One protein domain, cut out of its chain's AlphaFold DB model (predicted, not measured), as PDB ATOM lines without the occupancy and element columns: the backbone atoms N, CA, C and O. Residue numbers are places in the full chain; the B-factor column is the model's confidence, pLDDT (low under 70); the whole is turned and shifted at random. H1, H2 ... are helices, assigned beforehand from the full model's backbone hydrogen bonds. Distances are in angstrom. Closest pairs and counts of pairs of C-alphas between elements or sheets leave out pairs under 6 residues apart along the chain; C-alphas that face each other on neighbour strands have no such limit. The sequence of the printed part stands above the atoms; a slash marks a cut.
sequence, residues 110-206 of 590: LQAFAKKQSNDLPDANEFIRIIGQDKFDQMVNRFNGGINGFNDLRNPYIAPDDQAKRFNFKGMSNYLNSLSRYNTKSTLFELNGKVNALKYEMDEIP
ATOM      1  N   LEU A 110      -6.107  10.106  19.826       81.44
ATOM      2  CA  LEU A 110      -5.710   8.760  19.400       81.44
ATOM      3  C   LEU A 110      -4.464   8.764  18.507       81.44
ATOM      4  O   LEU A 110      -3.597   7.916  18.687       81.44
ATOM      5  N   GLN A 111      -4.362   9.695  17.554       83.88
ATOM      6  CA  GLN A 111      -3.192   9.806  16.671       83.88
ATOM      7  C   GLN A 111      -1.944  10.232  17.450       83.88
ATOM      8  O   GLN A 111      -0.896   9.599  17.310       83.88
ATOM      9  N   ALA A 112      -2.088  11.224  18.334       87.44
ATOM     10  CA  ALA A 112      -1.003  11.690  19.191       87.44
ATOM     11  C   ALA A 112      -0.475  10.557  20.085       87.44
ATOM     12  O   ALA A 112       0.737  10.341  20.170       87.44
ATOM     13  N   PHE A 113      -1.376   9.775  20.692       89.88
ATOM     14  CA  PHE A 113      -0.976   8.613  21.480       89.88
ATOM     15  C   PHE A 113      -0.356   7.507  20.623       89.88
ATOM     16  O   PHE A 113       0.679   6.974  21.004       89.88
ATOM     17  N   ALA A 114      -0.925   7.167  19.462       88.94
ATOM     18  CA  ALA A 114      -0.372   6.126  18.592       88.94
ATOM     19  C   ALA A 114       1.068   6.452  18.157       88.94
ATOM     20  O   ALA A 114       1.936   5.577  18.135       88.94
ATOM     21  N   LYS A 115       1.344   7.732  17.879       90.69
ATOM     22  CA  LYS A 115       2.687   8.232  17.575       90.69
ATOM     23  C   LYS A 115       3.620   8.148  18.785       90.69
ATOM     24  O   LYS A 115       4.744   7.672  18.643       90.69
ATOM     25  N   LYS A 116       3.162   8.564  19.970       92.06
ATOM     26  CA  LYS A 116       3.922   8.430  21.224       92.06
ATOM     27  C   LYS A 116       4.246   6.964  21.527       92.06
ATOM     28  O   LYS A 116       5.407   6.624  21.704       92.06
ATOM     29  N   GLN A 117       3.250   6.084  21.484       92.12
ATOM     30  CA  GLN A 117       3.383   4.640  21.675       92.12
ATOM     31  C   GLN A 117       4.405   4.024  20.711       92.12
ATOM     32  O   GLN A 117       5.245   3.238  21.142       92.12
ATOM     33  N   SER A 118       4.365   4.395  19.426       91.69
ATOM     34  CA  SER A 118       5.339   3.942  18.422       91.69
ATOM     35  C   SER A 118       6.779   4.341  18.765       91.69
ATOM     36  O   SER A 118       7.704   3.605  18.420       91.69
ATOM     37  N   ASN A 119       6.970   5.500  19.401       91.81
ATOM     38  CA  ASN A 119       8.287   6.018  19.775       91.81
ATOM     39  C   ASN A 119       8.780   5.439  21.110       91.81
ATOM     40  O   ASN A 119       9.964   5.140  21.251       91.81
ATOM     41  N   ASP A 120       7.875   5.277  22.074       92.88
ATOM     42  CA  ASP A 120       8.199   4.875  23.443       92.88
ATOM     43  C   ASP A 120       8.350   3.354  23.591       92.88
ATOM     44  O   ASP A 120       9.084   2.890  24.472       92.88
ATOM     45  N   LEU A 121       7.685   2.562  22.736       93.25
ATOM     46  CA  LEU A 121       7.863   1.113  22.698       93.25
ATOM     47  C   LEU A 121       9.157   0.724  21.962       93.25
ATOM     48  O   LEU A 121       9.294   1.021  20.765       93.25
ATOM     49  N   PRO A 122      10.061  -0.031  22.618       92.75
ATOM     50  CA  PRO A 122      11.235  -0.569  21.950       92.75
ATOM     51  C   PRO A 122      10.859  -1.509  20.803       92.75
ATOM     52  O   PRO A 122       9.783  -2.113  20.787       92.75
ATOM     53  N   ASP A 123      11.761  -1.642  19.834       94.50
ATOM     54  CA  ASP A 123      11.615  -2.649  18.791       94.50
ATOM     55  C   ASP A 123      11.816  -4.075  19.325       94.50
ATOM     56  O   ASP A 123      12.188  -4.293  20.480       94.50
ATOM     57  N   ALA A 124      11.525  -5.066  18.479       94.19
ATOM     58  CA  ALA A 124      11.616  -6.471  18.860       94.19
ATOM     59  C   ALA A 124      13.035  -6.859  19.308       94.19
ATOM     60  O   ALA A 124      13.180  -7.597  20.279       94.19
ATOM     61  N   ASN A 125      14.077  -6.329  18.658       95.19
ATOM     62  CA  ASN A 125      15.466  -6.644  18.991       95.19
ATOM     63  C   ASN A 125      15.832  -6.109  20.375       95.19
ATOM     64  O   ASN A 125      16.463  -6.807  21.167       95.19
ATOM     65  N   GLU A 126      15.397  -4.891  20.691       94.50
ATOM     66  CA  GLU A 126      15.609  -4.291  22.001       94.50
ATOM     67  C   GLU A 126      14.807  -5.016  23.092       94.50
ATOM     68  O   GLU A 126      15.337  -5.288  24.170       94.50
ATOM     69  N   PHE A 127      13.572  -5.442  22.802       94.81
ATOM     70  CA  PHE A 127      12.818  -6.325  23.699       94.81
ATOM     71  C   PHE A 127      13.571  -7.634  23.966       94.81
ATOM     72  O   PHE A 127      13.779  -7.989  25.128       94.81
ATOM     73  N   ILE A 128      14.030  -8.324  22.917       96.12
ATOM     74  CA  ILE A 128      14.811  -9.566  23.011       96.12
ATOM     75  C   ILE A 128      16.087  -9.343  23.830       96.12
ATOM     76  O   ILE A 128      16.418 -10.168  24.682       96.12
ATOM     77  N   ARG A 129      16.778  -8.213  23.646       96.62
ATOM     78  CA  ARG A 129      17.972  -7.857  24.427       96.62
ATOM     79  C   ARG A 129      17.668  -7.726  25.923       96.62
ATOM     80  O   ARG A 129      18.495  -8.116  26.749       96.62
ATOM     81  N   ILE A 130      16.500  -7.188  26.281       95.06
ATOM     82  CA  ILE A 130      16.102  -6.959  27.678       95.06
ATOM     83  C   ILE A 130      15.596  -8.251  28.341       95.06
ATOM     84  O   ILE A 130      16.045  -8.583  29.443       95.06
ATOM     85  N   ILE A 131      14.676  -8.982  27.696       94.88
ATOM     86  CA  ILE A 131      13.966 -10.118  28.320       94.88
ATOM     87  C   ILE A 131      14.466 -11.501  27.882       94.88
ATOM     88  O   ILE A 131      14.170 -12.490  28.553       94.88
ATOM     89  N   GLY A 132      15.262 -11.574  26.813       96.00
ATOM     90  CA  GLY A 132      15.742 -12.811  26.192       96.00
ATOM     91  C   GLY A 132      14.782 -13.361  25.132       96.00
ATOM     92  O   GLY A 132      13.564 -13.223  25.255       96.00
ATOM     93  N   GLN A 133      15.339 -14.027  24.113       96.69
ATOM     94  CA  GLN A 133      14.593 -14.589  22.978       96.69
ATOM     95  C   GLN A 133      13.469 -15.531  23.436       96.69
ATOM     96  O   GLN A 133      12.310 -15.299  23.113       96.69
ATOM     97  N   ASP A 134      13.777 -16.510  24.292       96.56
ATOM     98  CA  ASP A 134      12.794 -17.497  24.760       96.56
ATOM     99  C   ASP A 134      11.581 -16.859  25.453       96.56
ATOM    100  O   ASP A 134      10.456 -17.351  25.359       96.56
ATOM    101  N   LYS A 135      11.803 -15.765  26.192       95.75
ATOM    102  CA  LYS A 135      10.736 -15.040  26.898       95.75
ATOM    103  C   LYS A 135       9.941 -14.160  25.948       95.75
ATOM    104  O   LYS A 135       8.722 -14.077  26.082       95.75
ATOM    105  N   PHE A 136      10.614 -13.546  24.981       96.00
ATOM    106  CA  PHE A 136       9.955 -12.815  23.911       96.00
ATOM    107  C   PHE A 136       9.038 -13.734  23.093       96.00
ATOM    108  O   PHE A 136       7.857 -13.429  22.949       96.00
ATOM    109  N   ASP A 137       9.514 -14.911  22.686       95.12
ATOM    110  CA  ASP A 137       8.711 -15.884  21.937       95.12
ATOM    111  C   ASP A 137       7.514 -16.386  22.759       95.12
ATOM    112  O   ASP A 137       6.390 -16.451  22.261       95.12
ATOM    113  N   GLN A 138       7.709 -16.667  24.054       94.25
ATOM    114  CA  GLN A 138       6.613 -17.032  24.964       94.25
ATOM    115  C   GLN A 138       5.545 -15.942  25.090       94.25
ATOM    116  O   GLN A 138       4.361 -16.265  25.213       94.25
ATOM    117  N   MET A 139       5.950 -14.672  25.105       94.75
ATOM    118  CA  MET A 139       5.036 -13.533  25.163       94.75
ATOM    119  C   MET A 139       4.252 -13.402  23.856       94.75
ATOM    120  O   MET A 139       3.024 -13.366  23.871       94.75
ATOM    121  N   VAL A 140       4.963 -13.375  22.731       93.81
ATOM    122  CA  VAL A 140       4.405 -13.148  21.397       93.81
ATOM    123  C   VAL A 140       3.479 -14.287  20.966       93.81
ATOM    124  O   VAL A 140       2.438 -14.029  20.373       93.81
ATOM    125  N   ASN A 141       3.764 -15.535  21.347       92.06
ATOM    126  CA  ASN A 141       2.873 -16.674  21.085       92.06
ATOM    127  C   ASN A 141       1.503 -16.569  21.779       92.06
ATOM    128  O   ASN A 141       0.590 -17.323  21.448       92.06
ATOM    129  N   ARG A 142       1.339 -15.651  22.742       88.19
ATOM    130  CA  ARG A 142       0.051 -15.360  23.394       88.19
ATOM    131  C   ARG A 142      -0.705 -14.204  22.737       88.19
ATOM    132  O   ARG A 142      -1.840 -13.940  23.126       88.19
ATOM    133  N   PHE A 143      -0.086 -13.492  21.798       89.31
ATOM    134  CA  PHE A 143      -0.712 -12.368  21.110       89.31
ATOM    135  C   PHE A 143      -1.617 -12.860  19.986       89.31
ATOM    136  O   PHE A 143      -1.320 -13.842  19.301       89.31
ATOM    137  N   ASN A 144      -2.694 -12.120  19.735       82.19
ATOM    138  CA  ASN A 144      -3.449 -12.270  18.506       82.19
ATOM    139  C   ASN A 144      -2.559 -11.826  17.333       82.19
ATOM    140  O   ASN A 144      -2.111 -10.680  17.298       82.19
ATOM    141  N   GLY A 145      -2.259 -12.746  16.412       86.00
ATOM    142  CA  GLY A 145      -1.372 -12.498  15.269       86.00
ATOM    143  C   GLY A 145       0.126 -12.707  15.531       86.00
ATOM    144  O   GLY A 145       0.934 -12.410  14.649       86.00
ATOM    145  N   GLY A 146       0.529 -13.218  16.702       91.25
ATOM    146  CA  GLY A 146       1.935 -13.517  16.991       91.25
ATOM    147  C   GLY A 146       2.837 -12.285  16.852       91.25
ATOM    148  O   GLY A 146       2.529 -11.218  17.386       91.25
ATOM    149  N   ILE A 147       3.952 -12.416  16.120       89.44
ATOM    150  CA  ILE A 147       4.930 -11.326  15.938       89.44
ATOM    151  C   ILE A 147       4.332 -10.119  15.210       89.44
ATOM    152  O   ILE A 147       4.679  -8.979  15.514       89.44
ATOM    153  N   ASN A 148       3.374 -10.353  14.310       89.44
ATOM    154  CA  ASN A 148       2.641  -9.273  13.655       89.44
ATOM    155  C   ASN A 148       1.813  -8.502  14.683       89.44
ATOM    156  O   ASN A 148       1.861  -7.281  14.698       89.44
ATOM    157  N   GLY A 149       1.202  -9.208  15.637       89.38
ATOM    158  CA  GLY A 149       0.499  -8.592  16.758       89.38
ATOM    159  C   GLY A 149       1.385  -7.707  17.643       89.38
ATOM    160  O   GLY A 149       0.884  -6.739  18.207       89.38
ATOM    161  N   PHE A 150       2.688  -8.001  17.756       92.06
ATOM    162  CA  PHE A 150       3.661  -7.128  18.431       92.06
ATOM    163  C   PHE A 150       4.009  -5.903  17.574       92.06
ATOM    164  O   PHE A 150       4.027  -4.780  18.078       92.06
ATOM    165  N   ASN A 151       4.241  -6.097  16.274       91.00
ATOM    166  CA  ASN A 151       4.499  -4.996  15.345       91.00
ATOM    167  C   ASN A 151       3.307  -4.026  15.266       91.00
ATOM    168  O   ASN A 151       3.505  -2.813  15.211       91.00
ATOM    169  N   ASP A 152       2.084  -4.542  15.363       91.25
ATOM    170  CA  ASP A 152       0.852  -3.756  15.383       91.25
ATOM    171  C   ASP A 152       0.759  -2.829  16.606       91.25
ATOM    172  O   ASP A 152       0.226  -1.718  16.506       91.25
ATOM    173  N   LEU A 153       1.349  -3.214  17.750       90.44
ATOM    174  CA  LEU A 153       1.438  -2.333  18.923       90.44
ATOM    175  C   LEU A 153       2.226  -1.056  18.615       90.44
ATOM    176  O   LEU A 153       1.906   0.006  19.143       90.44
ATOM    177  N   ARG A 154       3.238  -1.159  17.749       92.19
ATOM    178  CA  ARG A 154       4.112  -0.049  17.354       92.19
ATOM    179  C   ARG A 154       3.633   0.664  16.098       92.19
ATOM    180  O   ARG A 154       4.147   1.726  15.787       92.19
ATOM    181  N   ASN A 155       2.666   0.112  15.371       90.50
ATOM    182  CA  ASN A 155       2.159   0.725  14.154       90.50
ATOM    183  C   ASN A 155       1.300   1.963  14.500       90.50
ATOM    184  O   ASN A 155       0.221   1.794  15.085       90.50
ATOM    185  N   PRO A 156       1.724   3.195  14.138       89.69
ATOM    186  CA  PRO A 156       0.979   4.413  14.462       89.69
ATOM    187  C   PRO A 156      -0.303   4.567  13.627       89.69
ATOM    188  O   PRO A 156      -1.147   5.399  13.950       89.69
ATOM    189  N   TYR A 157      -0.462   3.773  12.565       86.62
ATOM    190  CA  TYR A 157      -1.655   3.764  11.718       86.62
ATOM    191  C   TYR A 157      -2.755   2.839  12.249       86.62
ATOM    192  O   TYR A 157      -3.894   2.927  11.795       86.62
ATOM    193  N   ILE A 158      -2.433   1.970  13.214       83.31
ATOM    194  CA  ILE A 158      -3.431   1.161  13.916       83.31
ATOM    195  C   ILE A 158      -3.885   1.942  15.137       83.31
ATOM    196  O   ILE A 158      -3.091   2.251  16.037       83.31
ATOM    197  N   ALA A 159      -5.174   2.257  15.148       81.25
ATOM    198  CA  ALA A 159      -5.769   3.074  16.177       81.25
ATOM    199  C   ALA A 159      -5.638   2.388  17.562       81.25
ATOM    200  O   ALA A 159      -5.785   1.168  17.663       81.25
ATOM    201  N   PRO A 160      -5.305   3.134  18.632       82.38
ATOM    202  CA  PRO A 160      -5.106   2.575  19.977       82.38
ATOM    203  C   PRO A 160      -6.325   1.846  20.555       82.38
ATOM    204  O   PRO A 160      -6.189   1.008  21.441       82.38
ATOM    205  N   ASP A 161      -7.512   2.181  20.056       74.06
ATOM    206  CA  ASP A 161      -8.796   1.573  20.387       74.06
ATOM    207  C   ASP A 161      -9.054   0.237  19.671       74.06
ATOM    208  O   ASP A 161     -10.035  -0.430  19.998       74.06
ATOM    209  N   ASP A 162      -8.180  -0.196  18.755       81.31
ATOM    210  CA  ASP A 162      -8.293  -1.501  18.106       81.31
ATOM    211  C   ASP A 162      -8.274  -2.648  19.133       81.31
ATOM    212  O   ASP A 162      -7.412  -2.736  20.015       81.31
ATOM    213  N   GLN A 163      -9.242  -3.559  19.014       77.69
ATOM    214  CA  GLN A 163      -9.454  -4.625  19.991       77.69
ATOM    215  C   GLN A 163      -8.257  -5.581  20.080       77.69
ATOM    216  O   GLN A 163      -7.890  -5.995  21.183       77.69
ATOM    217  N   ALA A 164      -7.642  -5.932  18.946       82.88
ATOM    218  CA  ALA A 164      -6.483  -6.816  18.928       82.88
ATOM    219  C   ALA A 164      -5.266  -6.110  19.534       82.88
ATOM    220  O   ALA A 164      -4.565  -6.699  20.361       82.88
ATOM    221  N   LYS A 165      -5.075  -4.825  19.213       86.88
ATOM    222  CA  LYS A 165      -4.018  -3.991  19.796       86.88
ATOM    223  C   LYS A 165      -4.151  -3.891  21.316       86.88
ATOM    224  O   LYS A 165      -3.191  -4.191  22.024       86.88
ATOM    225  N   ARG A 166      -5.340  -3.581  21.847       83.75
ATOM    226  CA  ARG A 166      -5.578  -3.528  23.305       83.75
ATOM    227  C   ARG A 166      -5.388  -4.883  23.985       83.75
ATOM    228  O   ARG A 166      -4.785  -4.946  25.058       83.75
ATOM    229  N   PHE A 167      -5.862  -5.966  23.364       85.00
ATOM    230  CA  PHE A 167      -5.665  -7.325  23.873       85.00
ATOM    231  C   PHE A 167      -4.174  -7.671  23.986       85.00
ATOM    232  O   PHE A 167      -3.715  -8.081  25.056       85.00
ATOM    233  N   ASN A 168      -3.406  -7.436  22.920       90.25
ATOM    234  CA  ASN A 168      -1.965  -7.686  22.885       90.25
ATOM    235  C   ASN A 168      -1.223  -6.812  23.905       90.25
ATOM    236  O   ASN A 168      -0.362  -7.308  24.629       90.25
ATOM    237  N   PHE A 169      -1.605  -5.539  24.042       89.81
ATOM    238  CA  PHE A 169      -0.989  -4.620  25.000       89.81
ATOM    239  C   PHE A 169      -1.229  -5.054  26.455       89.81
ATOM    240  O   PHE A 169      -0.302  -5.073  27.269       89.81
ATOM    241  N   LYS A 170      -2.456  -5.487  26.783       87.94
ATOM    242  CA  LYS A 170      -2.786  -6.077  28.093       87.94
ATOM    243  C   LYS A 170      -1.996  -7.365  28.337       87.94
ATOM    244  O   LYS A 170      -1.467  -7.559  29.430       87.94
ATOM    245  N   GLY A 171      -1.879  -8.224  27.322       89.50
ATOM    246  CA  GLY A 171      -1.055  -9.433  27.369       89.50
ATOM    247  C   GLY A 171       0.416  -9.130  27.670       89.50
ATOM    248  O   GLY A 171       1.000  -9.759  28.552       89.50
ATOM    249  N   MET A 172       0.982  -8.123  26.997       94.00
ATOM    250  CA  MET A 172       2.350  -7.642  27.200       94.00
ATOM    251  C   MET A 172       2.574  -7.143  28.632       94.00
ATOM    252  O   MET A 172       3.480  -7.620  29.311       94.00
ATOM    253  N   SER A 173       1.720  -6.232  29.111       93.75
ATOM    254  CA  SER A 173       1.791  -5.680  30.473       93.75
ATOM    255  C   SER A 173       1.700  -6.785  31.533       93.75
ATOM    256  O   SER A 173       2.548  -6.866  32.423       93.75
ATOM    257  N   ASN A 174       0.744  -7.711  31.408       92.25
ATOM    258  CA  ASN A 174       0.601  -8.831  32.341       92.25
ATOM    259  C   ASN A 174       1.835  -9.745  32.357       92.25
ATOM    260  O   ASN A 174       2.261 -10.195  33.422       92.25
ATOM    261  N   TYR A 175       2.417 -10.018  31.186       94.00
ATOM    262  CA  TYR A 175       3.609 -10.854  31.079       94.00
ATOM    263  C   TYR A 175       4.833 -10.180  31.715       94.00
ATOM    264  O   TYR A 175       5.523 -10.807  32.520       94.00
ATOM    265  N   LEU A 176       5.063  -8.894  31.433       94.44
ATOM    266  CA  LEU A 176       6.165  -8.127  32.022       94.44
ATOM    267  C   LEU A 176       6.020  -7.978  33.541       94.44
ATOM    268  O   LEU A 176       6.998  -8.186  34.257       94.44
ATOM    269  N   ASN A 177       4.805  -7.739  34.040       93.44
ATOM    270  CA  ASN A 177       4.508  -7.724  35.475       93.44
ATOM    271  C   ASN A 177       4.774  -9.078  36.145       93.44
ATOM    272  O   ASN A 177       5.181  -9.130  37.305       93.44
ATOM    273  N   SER A 178       4.550 -10.191  35.441       93.56
ATOM    274  CA  SER A 178       4.908 -11.514  35.953       93.56
ATOM    275  C   SER A 178       6.419 -11.728  35.957       93.56
ATOM    276  O   SER A 178       6.934 -12.326  36.897       93.56
ATOM    277  N   LEU A 179       7.134 -11.276  34.923       92.19
ATOM    278  CA  LEU A 179       8.586 -11.429  34.833       92.19
ATOM    279  C   LEU A 179       9.329 -10.572  35.864       92.19
ATOM    280  O   LEU A 179      10.293 -11.051  36.460       92.19
ATOM    281  N   SER A 180       8.878  -9.338  36.103       91.31
ATOM    282  CA  SER A 180       9.517  -8.411  37.046       91.31
ATOM    283  C   SER A 180       9.465  -8.895  38.498       91.31
ATOM    284  O   SER A 180      10.324  -8.529  39.293       91.31
ATOM    285  N   ARG A 181       8.516  -9.776  38.850       90.25
ATOM    286  CA  ARG A 181       8.446 -10.399  40.186       90.25
ATOM    287  C   ARG A 181       9.626 -11.322  40.488       90.25
ATOM    288  O   ARG A 181       9.934 -11.534  41.654       90.25
ATOM    289  N   TYR A 182      10.267 -11.878  39.460       87.19
ATOM    290  CA  TYR A 182      11.318 -12.891  39.605       87.19
ATOM    291  C   TYR A 182      12.687 -12.428  39.099       87.19
ATOM    292  O   TYR A 182      13.647 -13.193  39.140       87.19
ATOM    293  N   ASN A 183      12.791 -11.201  38.587       77.69
ATOM    294  CA  ASN A 183      13.999 -10.709  37.940       77.69
ATOM    295  C   ASN A 183      14.299  -9.275  38.381       77.69
ATOM    296  O   ASN A 183      13.474  -8.381  38.230       77.69
ATOM    297  N   THR A 184      15.506  -9.067  38.910       79.19
ATOM    298  CA  THR A 184      15.945  -7.804  39.512       79.19
ATOM    299  C   THR A 184      16.653  -6.856  38.537       79.19
ATOM    300  O   THR A 184      17.139  -5.806  38.954       79.19
ATOM    301  N   LYS A 185      16.738  -7.189  37.238       90.06
ATOM    302  CA  LYS A 185      17.388  -6.327  36.235       90.06
ATOM    303  C   LYS A 185      16.672  -4.975  36.132       90.06
ATOM    304  O   LYS A 185      15.495  -4.924  35.779       90.06
ATOM    305  N   SER A 186      17.402  -3.879  36.353       90.31
ATOM    306  CA  SER A 186      16.872  -2.507  36.268       90.31
ATOM    307  C   SER A 186      16.215  -2.206  34.918       90.31
ATOM    308  O   SER A 186      15.124  -1.648  34.875       90.31
ATOM    309  N   THR A 187      16.809  -2.678  33.819       92.19
ATOM    310  CA  THR A 187      16.278  -2.492  32.459       92.19
ATOM    311  C   THR A 187      14.914  -3.153  32.243       92.19
ATOM    312  O   THR A 187      14.096  -2.634  31.484       92.19
ATOM    313  N   LEU A 188      14.625  -4.269  32.926       92.69
ATOM    314  CA  LEU A 188      13.303  -4.897  32.888       92.69
ATOM    315  C   LEU A 188      12.273  -4.064  33.658       92.69
ATOM    316  O   LEU A 188      11.145  -3.923  33.192       92.69
ATOM    317  N   PHE A 189      12.644  -3.497  34.810       93.12
ATOM    318  CA  PHE A 189      11.756  -2.605  35.562       93.12
ATOM    319  C   PHE A 189      11.435  -1.330  34.785       93.12
ATOM    320  O   PHE A 189      10.272  -0.935  34.742       93.12
ATOM    321  N   GLU A 190      12.425  -0.725  34.129       94.12
ATOM    322  CA  GLU A 190      12.221   0.441  33.265       94.12
ATOM    323  C   GLU A 190      11.281   0.123  32.098       94.12
ATOM    324  O   GLU A 190      10.333   0.869  31.847       94.12
ATOM    325  N   LEU A 191      11.493  -1.009  31.415       94.31
ATOM    326  CA  LEU A 191      10.611  -1.464  30.339       94.31
ATOM    327  C   LEU A 191       9.184  -1.702  30.843       94.31
ATOM    328  O   LEU A 191       8.226  -1.228  30.234       94.31
ATOM    329  N   ASN A 192       9.036  -2.408  31.966       94.62
ATOM    330  CA  ASN A 192       7.732  -2.674  32.568       94.62
ATOM    331  C   ASN A 192       7.028  -1.370  32.982       94.62
ATOM    332  O   ASN A 192       5.837  -1.209  32.734       94.62
ATOM    333  N   GLY A 193       7.764  -0.413  33.554       93.75
ATOM    334  CA  GLY A 193       7.258   0.913  33.901       93.75
ATOM    335  C   GLY A 193       6.741   1.676  32.680       93.75
ATOM    336  O   GLY A 193       5.614   2.164  32.708       93.75
ATOM    337  N   LYS A 194       7.509   1.702  31.582       94.25
ATOM    338  CA  LYS A 194       7.092   2.326  30.313       94.25
ATOM    339  C   LYS A 194       5.843   1.672  29.726       94.25
ATOM    340  O   LYS A 194       4.903   2.370  29.356       94.25
ATOM    341  N   VAL A 195       5.807   0.338  29.665       93.88
ATOM    342  CA  VAL A 195       4.643  -0.395  29.146       93.88
ATOM    343  C   VAL A 195       3.415  -0.150  30.019       93.88
ATOM    344  O   VAL A 195       2.342   0.101  29.484       93.88
ATOM    345  N   ASN A 196       3.545  -0.163  31.345       91.31
ATOM    346  CA  ASN A 196       2.413   0.119  32.226       91.31
ATOM    347  C   ASN A 196       1.937   1.573  32.104       91.31
ATOM    348  O   ASN A 196       0.732   1.781  32.021       91.31
ATOM    349  N   ALA A 197       2.836   2.558  32.010       91.69
ATOM    350  CA  ALA A 197       2.461   3.957  31.778       91.69
ATOM    351  C   ALA A 197       1.656   4.123  30.479       91.69
ATOM    352  O   ALA A 197       0.569   4.692  30.491       91.69
ATOM    353  N   LEU A 198       2.127   3.522  29.380       90.94
ATOM    354  CA  LEU A 198       1.394   3.502  28.115       90.94
ATOM    355  C   LEU A 198       0.057   2.751  28.219       90.94
ATOM    356  O   LEU A 198      -0.904   3.160  27.579       90.94
ATOM    357  N   LYS A 199      -0.036   1.672  29.013       88.25
ATOM    358  CA  LYS A 199      -1.309   0.969  29.256       88.25
ATOM    359  C   LYS A 199      -2.307   1.898  29.946       88.25
ATOM    360  O   LYS A 199      -3.438   1.983  29.487       88.25
ATOM    361  N   TYR A 200      -1.887   2.575  31.016       86.31
ATOM    362  CA  TYR A 200      -2.739   3.514  31.746       86.31
ATOM    363  C   TYR A 200      -3.230   4.641  30.836       86.31
ATOM    364  O   TYR A 200      -4.432   4.859  30.743       86.31
ATOM    365  N   GLU A 201      -2.332   5.268  30.075       86.75
ATOM    366  CA  GLU A 201      -2.714   6.285  29.091       86.75
ATOM    367  C   GLU A 201      -3.680   5.728  28.031       86.75
ATOM    368  O   GLU A 201      -4.682   6.362  27.710       86.75
ATOM    369  N   MET A 202      -3.432   4.518  27.513       83.62
ATOM    370  CA  MET A 202      -4.315   3.862  26.543       83.62
ATOM    371  C   MET A 202      -5.717   3.596  27.107       83.62
ATOM    372  O   MET A 202      -6.698   3.666  26.365       83.62
ATOM    373  N   ASP A 203      -5.814   3.286  28.398       78.06
ATOM    374  CA  ASP A 203      -7.081   3.066  29.094       78.06
ATOM    375  C   ASP A 203      -7.829   4.394  29.373       78.06
ATOM    376  O   ASP A 203      -9.060   4.385  29.417       78.06
ATOM    377  N   GLU A 204      -7.131   5.537  29.459       81.88
ATOM    378  CA  GLU A 204      -7.716   6.887  29.621       81.88
ATOM    379  C   GLU A 204      -8.174   7.544  28.304       81.88
ATOM    380  O   GLU A 204      -9.123   8.336  28.295       81.88
ATOM    381  N   ILE A 205      -7.534   7.217  27.172       80.19
ATOM    382  CA  ILE A 205      -7.854   7.777  25.842       80.19
ATOM    383  C   ILE A 205      -9.349   7.739  25.509       80.19
ATOM    384  O   ILE A 205      -9.845   8.764  25.034       80.19
ATOM    385  N   PRO A 206     -10.079   6.625  25.728       80.00
ATOM    386  CA  PRO A 206     -11.521   6.581  25.535       80.00
ATOM    387  C   PRO A 206     -12.250   7.744  26.207       80.00
ATOM    388  O   PRO A 206     -13.024   8.446  25.564       80.00
TER     389      PRO A 206
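What this domain is: This is residues 110 to 206 of the 590 residues of an uncharacterized protein of Candidatus Cytomitobacter primus (UniProt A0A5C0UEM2). The two long helices, H5 and H6, fold back on each other as a hairpin running most of the domain's length, and four shorter helices pack over one side of it. H1 runs along H6, H4 crosses from H1 to H5, and H2 and H3 make a corner. The 97 printed residues include six named helices, H1 to H6 in chain order, and no named strand: all helix. The whole is compact, with a radius of gyration of the C-alphas of 12.4 A and spans of 34 by 24 by 19 A.

How they stand to each other: H6, residues 186 to 206, and H5, residues 163 to 180, touch as a hairpin, opposite ways at a shallow tilt of 31 degrees; their closest C-alphas, of Leu 176 and Asn 192, are 5.7 A apart. H1, residues 110 to 120, touches H6 at a shallow tilt of 3 degrees, opposite ways, closest at C-alphas 117 and 198, 6.8 A. H4, residues 146 to 154, touches residues 164 to 169 of H5, about perpendicular at 82 degrees, closest at C-alphas 153 and 165, 5.8 A. H2, residues 124 to 131, only just touches H6, at residues 187 to 188, with 3 pairs of C-alphas within 8 A. H3, residues 133 to 140, touches H4 only at the corner, closest at C-alphas 140 and 146, 5.1 A. Every O i to N i+4 pair is within hydrogen-bond range in H1, H2, H3 and H5, against 3 of 5 in H4 and 16 of 17 in H6.

Where its parts are: H6 is 31.7 A long, ending at C-alpha 206 (-11.521, 6.581, 25.535); H5 is 25.8 A. H1 begins at C-alpha 110 (-5.710, 8.760, 19.400).

The domain as a whole: The farthest C-alphas, of Gln 111 and Tyr 182, are 35.4 A apart. The printed part has no cut, no link is long, and no printed residue is under pLDDT 70.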